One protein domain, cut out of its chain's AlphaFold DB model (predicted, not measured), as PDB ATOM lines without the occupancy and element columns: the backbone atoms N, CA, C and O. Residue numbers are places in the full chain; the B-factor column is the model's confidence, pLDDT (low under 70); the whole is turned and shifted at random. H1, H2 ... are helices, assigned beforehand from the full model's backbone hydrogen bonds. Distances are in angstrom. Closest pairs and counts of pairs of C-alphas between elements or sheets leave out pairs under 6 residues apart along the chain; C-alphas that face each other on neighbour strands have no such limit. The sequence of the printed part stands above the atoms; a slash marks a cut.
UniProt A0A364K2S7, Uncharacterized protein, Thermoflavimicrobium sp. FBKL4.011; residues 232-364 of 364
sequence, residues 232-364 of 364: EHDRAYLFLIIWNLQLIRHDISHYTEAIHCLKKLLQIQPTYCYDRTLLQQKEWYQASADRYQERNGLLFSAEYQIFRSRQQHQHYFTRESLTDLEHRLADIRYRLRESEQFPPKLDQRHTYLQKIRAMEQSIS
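Overview. This is residues 232 to 364 of the 364 residues of an uncharacterized protein of Thermoflavimicrobium sp. FBKL4.011 (UniProt A0A364K2S7). A long helix, H6, runs through the middle; the helical hairpin of H1 and H2 packs on it through H2, side by side with H6. The short H3 packs on H6 too, H8 starts near H3 and runs outward, and H9 begins on H6 and slants steeply away; residues 357 to 364, of which 357 to 363 belong to H9, stick out. The printed part has 133 residues with nine named helices, H1 to H9 in chain order, and no named strand; its class is all helix. It is compact, with a radius of gyration of the C-alphas of 15.0 A, and spans 44 by 36 by 25 A.

Arrangement. H1, residues 234 to 247, and H2, residues 253 to 268, form a hairpin: they touch at a shallow tilt of 17 degrees, opposite ways, the closest C-alphas being those of Ile 241 and Ala 258, 4.5 A apart. H3, residues 270 to 274, and H2 only just touch, with 3 pairs of C-alphas within 8 A, and only at the corner. H4, residues 276 to 279, is close to H1 but not clearly touching: C-alphas 242 and 278, the closest, are 7.4 A apart. H5, residues 282 to 285, only just touches H1, with 3 pairs within 8 A; the closest C-alphas, of Leu 245 and Glu 283, are 5.8 A apart. The hub is H6, residues 289 to 309, which touches five other helices. With residues 294 to 302 alone it touches H2, at a shallow tilt of 4 degrees, the same way; C-alphas 266 and 302 are closest, at 6.1 A. It touches H3, closest at C-alphas 270 and 302, 4.8 A. H7, residues 313 to 316, touches H6 at C-alphas 307 and 313, the closest, 4.9 A. H8, residues 324 to 336, touches H3, closest at C-alphas 274 and 325, 6.0 A. H9, residues 348 to 363, touches H6 with residues 348 to 352 alone, at a steep tilt of 64 degrees; C-alphas 297 and 352 are closest, at 6.5 A. Every O i to N i+4 pair is within hydrogen-bond range in H1, H2, H6, H8 and H9; H3 has 0 of 1, but 2 of 2 O i to N i+3 pairs, and H4, H5 and H7 are too short for an O i to N i+4 pair.

Along the chain. H1 begins at C-alpha 234 (15.684, 39.708, -2.733) and is 20.4 A long; H2 is 23.3 A, H6 30.4 A and H8 18.4 A. H9, 23.2 A, ends at C-alpha 363 (-2.508, 37.074, 20.847).

Size, cuts and confidence. The two C-alphas farthest apart, of Glu 338 and Ser 364, are 46.3 A apart. The printed part has no cut; the link from H8 to H9 is long. Confidence is under 70 at residues 319, 337 to 350, 352 and 364.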
ATOM      1  N   GLU A 232       9.426  41.423  -4.655       90.44
ATOM      2  CA  GLU A 232       9.979  40.126  -4.229       90.44
ATOM      3  C   GLU A 232      11.458  39.935  -4.620       90.44
ATOM      4  O   GLU A 232      12.039  38.887  -4.358       90.44
ATOM      5  N   HIS A 233      12.097  40.937  -5.240       90.81
ATOM      6  CA  HIS A 233      13.484  40.826  -5.699       90.81
ATOM      7  C   HIS A 233      14.488  40.957  -4.538       90.81
ATOM      8  O   HIS A 233      15.011  42.035  -4.245       90.81
ATOM      9  N   ASP A 234      14.778  39.836  -3.881       90.44
ATOM     10  CA  ASP A 234      15.684  39.708  -2.733       90.44
ATOM     11  C   ASP A 234      17.072  40.340  -2.950       90.44
ATOM     12  O   ASP A 234      17.576  41.080  -2.097       90.44
ATOM     13  N   ARG A 235      17.681  40.139  -4.120       89.06
ATOM     14  CA  ARG A 235      19.018  40.665  -4.412       89.06
ATOM     15  C   ARG A 235      19.049  42.189  -4.481       89.06
ATOM     16  O   ARG A 235      20.050  42.777  -4.080       89.06
ATOM     17  N   ALA A 236      17.973  42.840  -4.929       93.19
ATOM     18  CA  ALA A 236      17.873  44.302  -4.883       93.19
ATOM     19  C   ALA A 236      17.890  44.824  -3.440       93.19
ATOM     20  O   ALA A 236      18.602  45.787  -3.154       93.19
ATOM     21  N   TYR A 237      17.195  44.154  -2.513       96.81
ATOM     22  CA  TYR A 237      17.284  44.498  -1.093       96.81
ATOM     23  C   TYR A 237      18.691  44.288  -0.535       96.81
ATOM     24  O   TYR A 237      19.169  45.134   0.214       96.81
ATOM     25  N   LEU A 238      19.381  43.207  -0.919       93.88
ATOM     26  CA  LEU A 238      20.765  42.972  -0.493       93.88
ATOM     27  C   LEU A 238      21.694  44.124  -0.917       93.88
ATOM     28  O   LEU A 238      22.463  44.619  -0.093       93.88
ATOM     29  N   PHE A 239      21.591  44.582  -2.171       94.06
ATOM     30  CA  PHE A 239      22.342  45.745  -2.651       94.06
ATOM     31  C   PHE A 239      21.990  47.007  -1.865       94.06
ATOM     32  O   PHE A 239      22.899  47.657  -1.361       94.06
ATOM     33  N   LEU A 240      20.700  47.316  -1.684       96.75
ATOM     34  CA  LEU A 240      20.279  48.486  -0.906       96.75
ATOM     35  C   LEU A 240      20.813  48.469   0.521       96.75
ATOM     36  O   LEU A 240      21.221  49.516   1.015       96.75
ATOM     37  N   ILE A 241      20.826  47.313   1.184       97.06
ATOM     38  CA  ILE A 241      21.385  47.194   2.531       97.06
ATOM     39  C   ILE A 241      22.868  47.564   2.509       97.06
ATOM     40  O   ILE A 241      23.282  48.443   3.257       97.06
ATOM     41  N   ILE A 242      23.661  46.938   1.636       94.50
ATOM     42  CA  ILE A 242      25.109  47.182   1.554       94.50
ATOM     43  C   ILE A 242      25.396  48.648   1.195       94.50
ATOM     44  O   ILE A 242      26.240  49.282   1.820       94.50
ATOM     45  N   TRP A 243      24.671  49.203   0.226       95.06
ATOM     46  CA  TRP A 243      24.832  50.582  -0.230       95.06
ATOM     47  C   TRP A 243      24.493  51.598   0.853       95.06
ATOM     48  O   TRP A 243      25.297  52.482   1.135       95.06
ATOM     49  N   ASN A 244      23.349  51.443   1.521       96.62
ATOM     50  CA  ASN A 244      22.982  52.323   2.627       96.62
ATOM     51  C   ASN A 244      23.991  52.222   3.773       96.62
ATOM     52  O   ASN A 244      24.379  53.245   4.329       96.62
ATOM     53  N   LEU A 245      24.479  51.019   4.094       94.12
ATOM     54  CA  LEU A 245      25.516  50.854   5.109       94.12
ATOM     55  C   LEU A 245      26.790  51.646   4.768       94.12
ATOM     56  O   LEU A 245      27.328  52.346   5.623       94.12
ATOM     57  N   GLN A 246      27.234  51.609   3.510       92.06
ATOM     58  CA  GLN A 246      28.409  52.359   3.050       92.06
ATOM     59  C   GLN A 246      28.233  53.886   3.146       92.06
ATOM     60  O   GLN A 246      29.222  54.610   3.281       92.06
ATOM     61  N   LEU A 247      26.992  54.386   3.128       92.44
ATOM     62  CA  LEU A 247      26.680  55.817   3.206       92.44
ATOM     63  C   LEU A 247      26.420  56.339   4.625       92.44
ATOM     64  O   LEU A 247      26.268  57.546   4.796       92.44
ATOM     65  N   ILE A 248      26.443  55.488   5.658       91.25
ATOM     66  CA  ILE A 248      26.146  55.890   7.050       91.25
ATOM     67  C   ILE A 248      27.024  57.047   7.535       91.25
ATOM     68  O   ILE A 248      26.574  57.896   8.301       91.25
ATOM     69  N   ARG A 249      28.283  57.086   7.090       86.88
ATOM     70  CA  ARG A 249      29.228  58.152   7.451       86.88
ATOM     71  C   ARG A 249      28.799  59.540   6.955       86.88
ATOM     72  O   ARG A 249      29.288  60.531   7.481       86.88
ATOM     73  N   HIS A 250      27.943  59.595   5.934       87.75
ATOM     74  CA  HIS A 250      27.411  60.829   5.360       87.75
ATOM     75  C   HIS A 250      26.072  61.206   6.005       87.75
ATOM     76  O   HIS A 250      25.875  62.369   6.347       87.75
ATOM     77  N   ASP A 251      25.186  60.231   6.224       89.88
ATOM     78  CA  ASP A 251      23.913  60.430   6.921       89.88
ATOM     79  C   ASP A 251      23.503  59.174   7.714       89.88
ATOM     80  O   ASP A 251      23.388  58.066   7.186       89.88
ATOM     81  N   ILE A 252      23.225  59.357   9.009       90.25
ATOM     82  CA  ILE A 252      22.783  58.299   9.926       90.25
ATOM     83  C   ILE A 252      21.400  57.729   9.553       90.25
ATOM     84  O   ILE A 252      21.040  56.626   9.988       90.25
ATOM     85  N   SER A 253      20.603  58.463   8.767       93.69
ATOM     86  CA  SER A 253      19.300  58.013   8.266       93.69
ATOM     87  C   SER A 253      19.428  56.757   7.394       93.69
ATOM     88  O   SER A 253      18.581  55.865   7.485       93.69
ATOM     89  N   HIS A 254      20.547  56.594   6.681       94.94
ATOM     90  CA  HIS A 254      20.810  55.418   5.850       94.94
ATOM     91  C   HIS A 254      20.820  54.112   6.637       94.94
ATOM     92  O   HIS A 254      20.392  53.077   6.134       94.94
ATOM     93  N   TYR A 255      21.234  54.126   7.905       94.94
ATOM     94  CA  TYR A 255      21.142  52.911   8.711       94.94
ATOM     95  C   TYR A 255      19.677  52.530   8.978       94.94
ATOM     96  O   TYR A 255      19.349  51.345   8.982       94.94
ATOM     97  N   THR A 256      18.775  53.503   9.147       95.75
ATOM     98  CA  THR A 256      17.332  53.234   9.276       95.75
ATOM     99  C   THR A 256      16.794  52.576   8.005       95.75
ATOM    100  O   THR A 256      16.077  51.578   8.084       95.75
ATOM    101  N   GLU A 257      17.209  53.064   6.836       96.94
ATOM    102  CA  GLU A 257      16.849  52.463   5.546       96.94
ATOM    103  C   GLU A 257      17.438  51.059   5.363       96.94
ATOM    104  O   GLU A 257      16.745  50.144   4.911       96.94
ATOM    105  N   ALA A 258      18.682  50.828   5.790       97.44
ATOM    106  CA  ALA A 258      19.298  49.503   5.768       97.44
ATOM    107  C   ALA A 258      18.522  48.501   6.643       97.44
ATOM    108  O   ALA A 258      18.290  47.365   6.226       97.44
ATOM    109  N   ILE A 259      18.069  48.917   7.829       97.44
ATOM    110  CA  ILE A 259      17.208  48.105   8.704       97.44
ATOM    111  C   ILE A 259      15.847  47.841   8.057       97.44
ATOM    112  O   ILE A 259      15.359  46.708   8.094       97.44
ATOM    113  N   HIS A 260      15.240  48.855   7.436       97.81
ATOM    114  CA  HIS A 260      13.977  48.695   6.720       97.81
ATOM    115  C   HIS A 260      14.103  47.663   5.591       97.81
ATOM    116  O   HIS A 260      13.297  46.731   5.502       97.81
ATOM    117  N   CYS A 261      15.152  47.777   4.774       98.12
ATOM    118  CA  CYS A 261      15.453  46.838   3.700       98.12
ATOM    119  C   CYS A 261      15.742  45.430   4.239       98.12
ATOM    120  O   CYS A 261      15.221  44.458   3.696       98.12
ATOM    121  N   LEU A 262      16.492  45.306   5.340       98.31
ATOM    122  CA  LEU A 262      16.750  44.024   6.003       98.31
ATOM    123  C   LEU A 262      15.453  43.354   6.464       98.31
ATOM    124  O   LEU A 262      15.254  42.163   6.235       98.31
ATOM    125  N   LYS A 263      14.545  44.115   7.079       98.31
ATOM    126  CA  LYS A 263      13.236  43.605   7.497       98.31
ATOM    127  C   LYS A 263      12.440  43.071   6.305       98.31
ATOM    128  O   LYS A 263      11.866  41.991   6.412       98.31
ATOM    129  N   LYS A 264      12.409  43.802   5.186       98.31
ATOM    130  CA  LYS A 264      11.726  43.376   3.952       98.31
ATOM    131  C   LYS A 264      12.362  42.123   3.349       98.31
ATOM    132  O   LYS A 264      11.646  41.170   3.062       98.31
ATOM    133  N   LEU A 265      13.690  42.079   3.255       98.00
ATOM    134  CA  LEU A 265      14.435  40.916   2.768       98.00
ATOM    135  C   LEU A 265      14.114  39.654   3.576       98.00
ATOM    136  O   LEU A 265      13.811  38.611   3.005       98.00
ATOM    137  N   LEU A 266      14.132  39.754   4.907       98.00
ATOM    138  CA  LEU A 266      13.865  38.619   5.791       98.00
ATOM    139  C   LEU A 266      12.393  38.180   5.792       98.00
ATOM    140  O   LEU A 266      12.120  37.030   6.118       98.00
ATOM    141  N   GLN A 267      11.452  39.061   5.428       97.19
ATOM    142  CA  GLN A 267      10.050  38.683   5.205       97.19
ATOM    143  C   GLN A 267       9.880  37.833   3.942       97.19
ATOM    144  O   GLN A 267       9.064  36.917   3.947       97.19
ATOM    145  N   ILE A 268      10.636  38.138   2.884       95.38
ATOM    146  CA  ILE A 268      10.614  37.390   1.620       95.38
ATOM    147  C   ILE A 268      11.342  36.058   1.802       95.38
ATOM    148  O   ILE A 268      10.792  34.999   1.516       95.38
ATOM    149  N   GLN A 269      12.573  36.115   2.315       96.62
ATOM    150  CA  GLN A 269      13.455  34.963   2.416       96.62
ATOM    151  C   GLN A 269      14.198  34.957   3.767       96.62
ATOM    152  O   GLN A 269      15.309  35.487   3.886       96.62
ATOM    153  N   PRO A 270      13.631  34.303   4.802       97.44
ATOM    154  CA  PRO A 270      14.204  34.280   6.148       97.44
ATOM    155  C   PRO A 270      15.635  33.728   6.222       97.44
ATOM    156  O   PRO A 270      16.397  34.111   7.105       97.44
ATOM    157  N   THR A 271      16.040  32.857   5.289       96.56
ATOM    158  CA  THR A 271      17.369  32.215   5.293       96.56
ATOM    159  C   THR A 271      18.532  33.194   5.134       96.56
ATOM    160  O   THR A 271      19.658  32.846   5.494       96.56
ATOM    161  N   TYR A 272      18.283  34.419   4.654       96.50
ATOM    162  CA  TYR A 272      19.294  35.479   4.614       96.50
ATOM    163  C   TYR A 272      19.805  35.880   6.001       96.50
ATOM    164  O   TYR A 272      20.867  36.494   6.093       96.50
ATOM    165  N   CYS A 273      19.135  35.477   7.090       96.25
ATOM    166  CA  CYS A 273      19.670  35.673   8.435       96.25
ATOM    167  C   CYS A 273      21.049  35.020   8.632       96.25
ATOM    168  O   CYS A 273      21.813  35.470   9.479       96.25
ATOM    169  N   TYR A 274      21.395  34.004   7.832       95.94
ATOM    170  CA  TYR A 274      22.680  33.299   7.886       95.94
ATOM    171  C   TYR A 274      23.717  33.775   6.857       95.94
ATOM    172  O   TYR A 274      24.829  33.223   6.825       95.94
ATOM    173  N   ASP A 275      23.371  34.744   6.000       94.44
ATOM    174  CA  ASP A 275      24.224  35.198   4.900       94.44
ATOM    175  C   ASP A 275      25.499  35.870   5.430       94.44
ATOM    176  O   ASP A 275      25.459  36.889   6.117       94.44
ATOM    177  N   ARG A 276      26.667  35.296   5.121       89.94
ATOM    178  CA  ARG A 276      27.938  35.793   5.669       89.94
ATOM    179  C   ARG A 276      28.294  37.182   5.155       89.94
ATOM    180  O   ARG A 276      28.814  37.970   5.939       89.94
ATOM    181  N   THR A 277      28.012  37.484   3.892       88.50
ATOM    182  CA  THR A 277      28.336  38.780   3.283       88.50
ATOM    183  C   THR A 277      27.573  39.894   3.984       88.50
ATOM    184  O   THR A 277      28.167  40.896   4.374       88.50
ATOM    185  N   LEU A 278      26.278  39.686   4.218       92.69
ATOM    186  CA  LEU A 278      25.420  40.591   4.974       92.69
ATOM    187  C   LEU A 278      25.881  40.715   6.428       92.69
ATOM    188  O   LEU A 278      25.924  41.818   6.978       92.69
ATOM    189  N   LEU A 279      26.216  39.590   7.067       91.88
ATOM    190  CA  LEU A 279      26.575  39.589   8.478       91.88
ATOM    191  C   LEU A 279      27.932  40.255   8.760       91.88
ATOM    192  O   LEU A 279      28.096  40.810   9.843       91.88
ATOM    193  N   GLN A 280      28.876  40.200   7.815       90.31
ATOM    194  CA  GLN A 280      30.256  40.681   7.966       90.31
ATOM    195  C   GLN A 280      30.463  42.169   7.653       90.31
ATOM    196  O   GLN A 280      31.569  42.661   7.884       90.31
ATOM    197  N   GLN A 281      29.448  42.887   7.155       91.06
ATOM    198  CA  GLN A 281      29.570  44.332   6.902       91.06
ATOM    199  C   GLN A 281      29.961  45.052   8.201       91.06
ATOM    200  O   GLN A 281      29.267  44.941   9.217       91.06
ATOM    201  N   LYS A 282      31.102  45.749   8.189       88.69
ATOM    202  CA  LYS A 282      31.707  46.354   9.389       88.69
ATOM    203  C   LYS A 282      30.850  47.498   9.927       88.69
ATOM    204  O   LYS A 282      30.786  47.720  11.132       88.69
ATOM    205  N   GLU A 283      30.148  48.166   9.029       90.44
ATOM    206  CA  GLU A 283      29.254  49.292   9.247       90.44
ATOM    207  C   GLU A 283      28.091  48.924  10.182       90.44
ATOM    208  O   GLU A 283      27.640  49.756  10.968       90.44
ATOM    209  N   TRP A 284      27.663  47.651  10.204       90.06
ATOM    210  CA  TRP A 284      26.682  47.174  11.189       90.06
ATOM    211  C   TRP A 284      27.145  47.368  12.632       90.06
ATOM    212  O   TRP A 284      26.316  47.579  13.519       90.06
ATOM    213  N   TYR A 285      28.452  47.254  12.860       85.25
ATOM    214  CA  TYR A 285      29.076  47.253  14.180       85.25
ATOM    215  C   TYR A 285      29.526  48.647  14.624       85.25
ATOM    216  O   TYR A 285      29.827  48.829  15.797       85.25
ATOM    217  N   GLN A 286      29.539  49.621  13.712       83.19
ATOM    218  CA  GLN A 286      29.838  51.026  14.009       83.19
ATOM    219  C   GLN A 286      28.614  51.797  14.530       83.19
ATOM    220  O   GLN A 286      28.727  52.949  14.940       83.19
ATOM    221  N   ALA A 287      27.432  51.183  14.500       79.25
ATOM    222  CA  ALA A 287      26.196  51.821  14.923       79.25
ATOM    223  C   ALA A 287      26.008  51.846  16.444       79.25
ATOM    224  O   ALA A 287      26.678  51.140  17.198       79.25
ATOM    225  N   SER A 288      25.033  52.642  16.892       84.31
ATOM    226  CA  SER A 288      24.619  52.656  18.294       84.31
ATOM    227  C   SER A 288      24.154  51.270  18.758       84.31
ATOM    228  O   SER A 288      23.676  50.446  17.970       84.31
ATOM    229  N   ALA A 289      24.257  51.023  20.066       84.06
ATOM    230  CA  ALA A 289      23.847  49.757  20.666       84.06
ATOM    231  C   ALA A 289      22.389  49.388  20.325       84.06
ATOM    232  O   ALA A 289      22.116  48.228  20.027       84.06
ATOM    233  N   ASP A 290      21.483  50.369  20.301       86.81
ATOM    234  CA  ASP A 290      20.060  50.161  19.998       86.81
ATOM    235  C   ASP A 290      19.841  49.674  18.563       86.81
ATOM    236  O   ASP A 290      19.125  48.702  18.322       86.81
ATOM    237  N   ARG A 291      20.525  50.300  17.606       88.44
ATOM    238  CA  ARG A 291      20.472  49.960  16.180       88.44
ATOM    239  C   ARG A 291      21.032  48.562  15.909       88.44
ATOM    240  O   ARG A 291      20.426  47.759  15.198       88.44
ATOM    241  N   TYR A 292      22.144  48.228  16.563       86.50
ATOM    242  CA  TYR A 292      22.714  46.883  16.525       86.50
ATOM    243  C   TYR A 292      21.764  45.827  17.124       86.50
ATOM    244  O   TYR A 292      21.628  44.724  16.586       86.50
ATOM    245  N   GLN A 293      21.077  46.158  18.222       86.94
ATOM    246  CA  GLN A 293      20.064  45.287  18.824       86.94
ATOM    247  C   GLN A 293      18.849  45.096  17.913       86.94
ATOM    248  O   GLN A 293      18.358  43.974  17.807       86.94
ATOM    249  N   GLU A 294      18.381  46.150  17.246       90.81
ATOM    250  CA  GLU A 294      17.272  46.077  16.294       90.81
ATOM    251  C   GLU A 294      17.595  45.119  15.142       90.81
ATOM    252  O   GLU A 294      16.842  44.173  14.892       90.81
ATOM    253  N   ARG A 295      18.767  45.286  14.515       93.06
ATOM    254  CA  ARG A 295      19.276  44.380  13.475       93.06
ATOM    255  C   ARG A 295      19.289  42.928  13.949       93.06
ATOM    256  O   ARG A 295      18.761  42.053  13.267       93.06
ATOM    257  N   ASN A 296      19.864  42.654  15.121       91.62
ATOM    258  CA  ASN A 296      19.931  41.285  15.634       91.62
ATOM    259  C   ASN A 296      18.543  40.734  15.988       91.62
ATOM    260  O   ASN A 296      18.286  39.560  15.738       91.62
ATOM    261  N   GLY A 297      17.628  41.571  16.481       91.62
ATOM    262  CA  GLY A 297      16.231  41.194  16.692       91.62
ATOM    263  C   GLY A 297      15.551  40.719  15.404       91.62
ATOM    264  O   GLY A 297      14.853  39.708  15.426       91.62
ATOM    265  N   LEU A 298      15.797  41.387  14.272       94.88
ATOM    266  CA  LEU A 298      15.293  40.947  12.966       94.88
ATOM    267  C   LEU A 298      15.890  39.597  12.539       94.88
ATOM    268  O   LEU A 298      15.153  38.718  12.097       94.88
ATOM    269  N   LEU A 299      17.201  39.407  12.712       95.50
ATOM    270  CA  LEU A 299      17.883  38.158  12.349       95.50
ATOM    271  C   LEU A 299      17.381  36.964  13.177       95.50
ATOM    272  O   LEU A 299      17.056  35.924  12.610       95.50
ATOM    273  N   PHE A 300      17.250  37.125  14.497       93.19
ATOM    274  CA  PHE A 300      16.710  36.082  15.375       93.19
ATOM    275  C   PHE A 300      15.218  35.820  15.132       93.19
ATOM    276  O   PHE A 300      14.763  34.688  15.291       93.19
ATOM    277  N   SER A 301      14.452  36.835  14.720       92.31
ATOM    278  CA  SER A 301      13.063  36.660  14.272       92.31
ATOM    279  C   SER A 301      12.981  35.727  13.072       92.31
ATOM    280  O   SER A 301      12.198  34.777  13.060       92.31
ATOM    281  N   ALA A 302      13.819  35.982  12.068       95.75
ATOM    282  CA  ALA A 302      13.872  35.187  10.853       95.75
ATOM    283  C   ALA A 302      14.348  33.753  11.132       95.75
ATOM    284  O   ALA A 302      13.725  32.801  10.664       95.75
ATOM    285  N   GLU A 303      15.381  33.578  11.962       95.00
ATOM    286  CA  GLU A 303      15.825  32.251  12.397       95.00
ATOM    287  C   GLU A 303      14.689  31.487  13.100       95.00
ATOM    288  O   GLU A 303      14.394  30.346  12.738       95.00
ATOM    289  N   TYR A 304      13.974  32.127  14.030       92.44
ATOM    290  CA  TYR A 304      12.824  31.512  14.696       92.44
ATOM    291  C   TYR A 304      11.740  31.064  13.703       92.44
ATOM    292  O   TYR A 304      11.206  29.961  13.832       92.44
ATOM    293  N   GLN A 305      11.444  31.868  12.675       94.06
ATOM    294  CA  GLN A 305      10.495  31.491  11.620       94.06
ATOM    295  C   GLN A 305      10.936  30.227  10.864       94.06
ATOM    296  O   GLN A 305      10.095  29.379  10.562       94.06
ATOM    297  N   ILE A 306      12.239  30.052  10.620       95.31
ATOM    298  CA  ILE A 306      12.801  28.840   9.999       95.31
ATOM    299  C   ILE A 306      12.623  27.621  10.914       95.31
ATOM    300  O   ILE A 306      12.230  26.551  10.455       95.31
ATOM    301  N   PHE A 307      12.880  27.757  12.217       93.31
ATOM    302  CA  PHE A 307      12.647  26.667  13.174       93.31
ATOM    303  C   PHE A 307      11.161  26.313  13.284       93.31
ATOM    304  O   PHE A 307      10.799  25.135  13.354       93.31
ATOM    305  N   ARG A 308      10.284  27.323  13.267       92.00
ATOM    306  CA  ARG A 308       8.831  27.138  13.306       92.00
ATOM    307  C   ARG A 308       8.319  26.408  12.068       92.00
ATOM    308  O   ARG A 308       7.552  25.461  12.229       92.00
ATOM    309  N   SER A 309       8.764  26.782  10.866       94.75
ATOM    310  CA  SER A 309       8.348  26.114   9.621       94.75
ATOM    311  C   SER A 309       8.798  24.650   9.551       94.75
ATOM    312  O   SER A 309       8.113  23.825   8.953       94.75
ATOM    313  N   ARG A 310       9.895  24.301  10.236       94.38
ATOM    314  CA  ARG A 310      10.407  22.926  10.379       94.38
ATOM    315  C   ARG A 310       9.779  22.127  11.524       94.38
ATOM    316  O   ARG A 310      10.215  21.012  11.775       94.38
ATOM    317  N   GLN A 311       8.809  22.689  12.253       91.94
ATOM    318  CA  GLN A 311       8.240  22.102  13.478       91.94
ATOM    319  C   GLN A 311       9.279  21.840  14.592       91.94
ATOM    320  O   GLN A 311       9.037  21.071  15.514       91.94
ATOM    321  N   GLN A 312      10.417  22.540  14.560       89.31
ATOM    322  CA  GLN A 312      11.533  22.400  15.507       89.31
ATOM    323  C   GLN A 312      11.603  23.552  16.522       89.31
ATOM    324  O   GLN A 312      12.592  23.696  17.235       89.31
ATOM    325  N   HIS A 313      10.567  24.389  16.612       83.19
ATOM    326  CA  HIS A 313      10.549  25.582  17.469       83.19
ATOM    327  C   HIS A 313      10.829  25.287  18.952       83.19
ATOM    328  O   HIS A 313      11.409  26.128  19.627       83.19
ATOM    329  N   GLN A 314      10.505  24.092  19.456       82.69
ATOM    330  CA  GLN A 314      10.846  23.689  20.827       82.69
ATOM    331  C   GLN A 314      12.367  23.640  21.065       82.69
ATOM    332  O   GLN A 314      12.839  24.090  22.109       82.69
ATOM    333  N   HIS A 315      13.141  23.184  20.073       81.38
ATOM    334  CA  HIS A 315      14.607  23.147  20.131       81.38
ATOM    335  C   HIS A 315      15.241  24.541  20.060       81.38
ATOM    336  O   HIS A 315      16.360  24.735  20.516       81.38
ATOM    337  N   TYR A 316      14.527  25.542  19.542       80.69
ATOM    338  CA  TYR A 316      15.045  26.911  19.494       80.69
ATOM    339  C   TYR A 316      15.230  27.520  20.898       80.69
ATOM    340  O   TYR A 316      16.103  28.357  21.124       80.69
ATOM    341  N   PHE A 317      14.430  27.079  21.875       74.12
ATOM    342  CA  PHE A 317      14.464  27.604  23.241       74.12
ATOM    343  C   PHE A 317      15.440  26.862  24.173       74.12
ATOM    344  O   PHE A 317      15.645  27.312  25.305       74.12
ATOM    345  N   THR A 318      16.054  25.751  23.752       77.38
ATOM    346  CA  THR A 318      16.928  24.956  24.631       77.38
ATOM    347  C   THR A 318      18.266  25.660  24.859       77.38
ATOM    348  O   THR A 318      18.972  25.998  23.913       77.38
ATOM    349  N   ARG A 319      18.639  25.897  26.128       69.44
ATOM    350  CA  ARG A 319      19.894  26.581  26.523       69.44
ATOM    351  C   ARG A 319      21.166  25.788  26.216       69.44
ATOM    352  O   ARG A 319      22.248  26.356  26.265       69.44
ATOM    353  N   GLU A 320      21.030  24.499  25.934       73.88
ATOM    354  CA  GLU A 320      22.152  23.562  25.864       73.88
ATOM    355  C   GLU A 320      22.965  23.682  24.567       73.88
ATOM    356  O   GLU A 320      24.130  23.296  24.547       73.88
ATOM    357  N   SER A 321      22.403  24.281  23.508       76.94
ATOM    358  CA  SER A 321      23.092  24.495  22.232       76.94
ATOM    359  C   SER A 321      22.897  25.913  21.698       76.94
ATOM    360  O   SER A 321      21.798  26.476  21.761       76.94
ATOM    361  N   LEU A 322      23.971  26.481  21.146       82.88
ATOM    362  CA  LEU A 322      23.913  27.709  20.356       82.88
ATOM    363  C   LEU A 322      23.193  27.433  19.029       82.88
ATOM    364  O   LEU A 322      23.309  26.343  18.466       82.88
ATOM    365  N   THR A 323      22.458  28.419  18.526       88.88
ATOM    366  CA  THR A 323      21.879  28.354  17.179       88.88
ATOM    367  C   THR A 323      22.955  28.573  16.107       88.88
ATOM    368  O   THR A 323      24.066  29.027  16.404       88.88
ATOM    369  N   ASP A 324      22.656  28.257  14.840       90.81
ATOM    370  CA  ASP A 324      23.603  28.508  13.738       90.81
ATOM    371  C   ASP A 324      23.879  30.016  13.600       90.81
ATOM    372  O   ASP A 324      25.026  30.435  13.411       90.81
ATOM    373  N   LEU A 325      22.858  30.861  13.788       92.50
ATOM    374  CA  LEU A 325      23.043  32.310  13.806       92.50
ATOM    375  C   LEU A 325      23.959  32.759  14.952       92.50
ATOM    376  O   LEU A 325      24.864  33.564  14.723       92.50
ATOM    377  N   GLU A 326      23.772  32.236  16.167       89.38
ATOM    378  CA  GLU A 326      24.638  32.556  17.310       89.38
ATOM    379  C   GLU A 326      26.092  32.164  17.043       89.38
ATOM    380  O   GLU A 326      26.997  32.970  17.277       89.38
ATOM    381  N   HIS A 327      26.322  30.967  16.494       89.88
ATOM    382  CA  HIS A 327      27.655  30.518  16.102       89.88
ATOM    383  C   HIS A 327      28.301  31.457  15.078       89.88
ATOM    384  O   HIS A 327      29.461  31.843  15.240       89.88
ATOM    385  N   ARG A 328      27.558  31.883  14.052       91.81
ATOM    386  CA  ARG A 328      28.060  32.802  13.015       91.81
ATOM    387  C   ARG A 328      28.353  34.191  13.562       91.81
ATOM    388  O   ARG A 328      29.399  34.757  13.256       91.81
ATOM    389  N   LEU A 329      27.460  34.747  14.378       89.25
ATOM    390  CA  LEU A 329      27.669  36.053  15.003       89.25
ATOM    391  C   LEU A 329      28.861  36.025  15.967       89.25
ATOM    392  O   LEU A 329      29.615  36.999  16.023       89.25
ATOM    393  N   ALA A 330      29.061  34.918  16.691       86.06
ATOM    394  CA  ALA A 330      30.222  34.714  17.548       86.06
ATOM    395  C   ALA A 330      31.530  34.624  16.742       86.06
ATOM    396  O   ALA A 330      32.495  35.297  17.103       86.06
ATOM    397  N   ASP A 331      31.552  33.868  15.637       88.44
ATOM    398  CA  ASP A 331      32.705  33.776  14.723       88.44
ATOM    399  C   ASP A 331      33.054  35.145  14.120       88.44
ATOM    400  O   ASP A 331      34.200  35.585  14.168       88.44
ATOM    401  N   ILE A 332      32.060  35.888  13.625       87.69
ATOM    402  CA  ILE A 332      32.286  37.224  13.055       87.69
ATOM    403  C   ILE A 332      32.805  38.195  14.120       87.69
ATOM    404  O   ILE A 332      33.768  38.919  13.875       87.69
ATOM    405  N   ARG A 333      32.224  38.177  15.327       81.38
ATOM    406  CA  ARG A 333      32.713  38.978  16.458       81.38
ATOM    407  C   ARG A 333      34.153  38.622  16.816       81.38
ATOM    408  O   ARG A 333      34.924  39.521  17.126       81.38
ATOM    409  N   TYR A 334      34.514  37.341  16.795       84.00
ATOM    410  CA  TYR A 334      35.882  36.898  17.050       84.00
ATOM    411  C   TYR A 334      36.857  37.457  16.005       84.00
ATOM    412  O   TYR A 334      37.890  38.004  16.378       84.00
ATOM    413  N   ARG A 335      36.494  37.411  14.718       83.44
ATOM    414  CA  ARG A 335      37.328  37.930  13.618       83.44
ATOM    415  C   ARG A 335      37.474  39.448  13.612       83.44
ATOM    416  O   ARG A 335      38.487  39.953  13.151       83.44
ATOM    417  N   LEU A 336      36.467  40.177  14.086       77.19
ATOM    418  CA  LEU A 336      36.483  41.641  14.107       77.19
ATOM    419  C   LEU A 336      37.057  42.231  15.411       77.19
ATOM    420  O   LEU A 336      37.189  43.445  15.520       77.19
ATOM    421  N   ARG A 337      37.402  41.391  16.395       66.06
ATOM    422  CA  ARG A 337      37.796  41.785  17.760       66.06
ATOM    423  C   ARG A 337      39.126  42.541  17.867       66.06
ATOM    424  O   ARG A 337      39.496  42.934  18.967       66.06
ATOM    425  N   GLU A 338      39.818  42.758  16.755       54.62
ATOM    426  CA  GLU A 338      40.984  43.645  16.687       54.62
ATOM    427  C   GLU A 338      40.608  45.140  16.784       54.62
ATOM    428  O   GLU A 338      41.501  45.967  16.933       54.62
ATOM    429  N   SER A 339      39.317  45.513  16.760       54.41
ATOM    430  CA  SER A 339      38.868  46.890  17.024       54.41
ATOM    431  C   SER A 339      38.188  47.035  18.396       54.41
ATOM    432  O   SER A 339      37.238  46.330  18.732       54.41
ATOM    433  N   GLU A 340      38.647  47.994  19.205       50.97
ATOM    434  CA  GLU A 340      38.164  48.278  20.573       50.97
ATOM    435  C   GLU A 340      36.693  48.752  20.657       50.97
ATOM    436  O   GLU A 340      36.164  48.969  21.744       50.97
ATOM    437  N   GLN A 341      35.998  48.890  19.523       57.41
ATOM    438  CA  GLN A 341      34.657  49.479  19.412       57.41
ATOM    439  C   GLN A 341      33.533  48.440  19.273       57.41
ATOM    440  O   GLN A 341      32.472  48.736  18.728       57.41
ATOM    441  N   PHE A 342      33.736  47.201  19.727       60.59
ATOM    442  CA  PHE A 342      32.704  46.179  19.565       60.59
ATOM    443  C   PHE A 342      31.550  46.358  20.565       60.59
ATOM    444  O   PHE A 342      31.807  46.445  21.770       60.59
ATOM    445  N   PRO A 343      30.276  46.343  20.120       57.88
ATOM    446  CA  PRO A 343      29.142  46.395  21.034       57.88
ATOM    447  C   PRO A 343      29.209  45.233  22.045       57.88
ATOM    448  O   PRO A 343      29.719  44.151  21.714       57.88
ATOM    449  N   PRO A 344      28.709  45.436  23.282       58.12
ATOM    450  CA  PRO A 344      28.891  44.501  24.390       58.12
ATOM    451  C   PRO A 344      28.402  43.085  24.054       58.12
ATOM    452  O   PRO A 344      27.559  42.886  23.173       58.12
ATOM    453  N   LYS A 345      28.913  42.084  24.793       60.59
ATOM    454  CA  LYS A 345      28.393  40.705  24.785       60.59
ATOM    455  C   LYS A 345      26.923  40.727  25.208       60.59
ATOM    456  O   LYS A 345      26.606  40.570  26.379       60.59
ATOM    457  N   LEU A 346      26.025  40.964  24.267       54.62
ATOM    458  CA  LEU A 346      24.602  40.885  24.534       54.62
ATOM    459  C   LEU A 346      24.199  39.410  24.642       54.62
ATOM    460  O   LEU A 346      24.536  38.602  23.774       54.62
ATOM    461  N   ASP A 347      23.434  39.100  25.681       58.22
ATOM    462  CA  ASP A 347      22.696  37.847  25.852       58.22
ATOM    463  C   ASP A 347      21.408  37.924  24.995       58.22
ATOM    464  O   ASP A 347      20.288  38.152  25.467       58.22
ATOM    465  N   GLN A 348      21.608  37.937  23.670       64.56
ATOM    466  CA  GLN A 348      20.618  38.413  22.687       64.56
ATOM    467  C   GLN A 348      19.441  37.470  22.520       64.56
ATOM    468  O   GLN A 348      18.308  37.938  22.385       64.56
ATOM    469  N   ARG A 349      19.695  36.159  22.572       68.62
ATOM    470  CA  ARG A 349      18.645  35.162  22.413       68.62
ATOM    471  C   ARG A 349      17.634  35.289  23.541       68.62
ATOM    472  O   ARG A 349      16.472  35.515  23.249       68.62
ATOM    473  N   HIS A 350      18.035  35.289  24.815       68.75
ATOM    474  CA  HIS A 350      17.076  35.406  25.932       68.75
ATOM    475  C   HIS A 350      16.248  36.682  25.908       68.75
ATOM    476  O   HIS A 350      15.034  36.618  26.100       68.75
ATOM    477  N   THR A 351      16.883  37.818  25.625       70.88
ATOM    478  CA  THR A 351      16.182  39.106  25.527       70.88
ATOM    479  C   THR A 351      15.123  39.059  24.420       70.88
ATOM    480  O   THR A 351      14.013  39.569  24.572       70.88
ATOM    481  N   TYR A 352      15.441  38.399  23.308       69.38
ATOM    482  CA  TYR A 352      14.531  38.241  22.185       69.38
ATOM    483  C   TYR A 352      13.432  37.193  22.442       69.38
ATOM    484  O   TYR A 352      12.263  37.448  22.161       69.38
ATOM    485  N   LEU A 353      13.767  36.058  23.063       71.31
ATOM    486  CA  LEU A 353      12.806  35.016  23.444       71.31
ATOM    487  C   LEU A 353      11.747  35.560  24.412       71.31
ATOM    488  O   LEU A 353      10.582  35.188  24.305       71.31
ATOM    489  N   GLN A 354      12.123  36.461  25.326       79.12
ATOM    490  CA  GLN A 354      11.167  37.146  26.202       79.12
ATOM    491  C   GLN A 354      10.190  38.025  25.409       79.12
ATOM    492  O   GLN A 354       8.989  37.975  25.668       79.12
ATOM    493  N   LYS A 355      10.675  38.770  24.405       78.50
ATOM    494  CA  LYS A 355       9.823  39.586  23.524       78.50
ATOM    495  C   LYS A 355       8.874  38.736  22.675       78.50
ATOM    496  O   LYS A 355       7.706  39.092  22.563       78.50
ATOM    497  N   ILE A 356       9.342  37.615  22.112       75.38
ATOM    498  CA  ILE A 356       8.475  36.687  21.364       75.38
ATOM    499  C   ILE A 356       7.383  36.128  22.274       75.38
ATOM    500  O   ILE A 356       6.212  36.198  21.918       75.38
ATOM    501  N   ARG A 357       7.746  35.619  23.458       78.88
ATOM    502  CA  ARG A 357       6.772  35.049  24.401       78.88
ATOM    503  C   ARG A 357       5.720  36.068  24.823       78.88
ATOM    504  O   ARG A 357       4.547  35.725  24.866       78.88
ATOM    505  N   ALA A 358       6.125  37.311  25.084       81.38
ATOM    506  CA  ALA A 358       5.190  38.387  25.403       81.38
ATOM    507  C   ALA A 358       4.219  38.678  24.241       81.38
ATOM    508  O   ALA A 358       3.032  38.881  24.476       81.38
ATOM    509  N   MET A 359       4.695  38.648  22.990       76.25
ATOM    510  CA  MET A 359       3.837  38.802  21.808       76.25
ATOM    511  C   MET A 359       2.875  37.621  21.629       76.25
ATOM    512  O   MET A 359       1.689  37.843  21.405       76.25
ATOM    513  N   GLU A 360       3.347  36.381  21.768       79.25
ATOM    514  CA  GLU A 360       2.502  35.182  21.657       79.25
ATOM    515  C   GLU A 360       1.411  35.164  22.741       79.25
ATOM    516  O   GLU A 360       0.258  34.880  22.431       79.25
ATOM    517  N   GLN A 361       1.744  35.569  23.972       82.50
ATOM    518  CA  GLN A 361       0.790  35.703  25.081       82.50
ATOM    519  C   GLN A 361      -0.233  36.831  24.895       82.50
ATOM    520  O   GLN A 361      -1.285  36.790  25.516       82.50
ATOM    521  N   SER A 362       0.063  37.849  24.082       80.50
ATOM    522  CA  SER A 362      -0.885  38.941  23.803       80.50
ATOM    523  C   SER A 362      -1.905  38.608  22.711       80.50
ATOM    524  O   SER A 362      -2.873  39.344  22.528       80.50
ATOM    525  N   ILE A 363      -1.658  37.536  21.952       78.00
ATOM    526  CA  ILE A 363      -2.508  37.074  20.847       78.00
ATOM    527  C   ILE A 363      -3.455  35.953  21.314       78.00
ATOM    528  O   ILE A 363      -4.509  35.762  20.708       78.00
ATOM    529  N   SER A 364      -3.079  35.223  22.370       65.50
ATOM    530  CA  SER A 364      -3.917  34.242  23.078       65.50
ATOM    531  C   SER A 364      -4.828  34.907  24.098       65.50
ATOM    532  O   SER A 364      -6.005  34.495  24.177       65.50
TER     533      SER A 364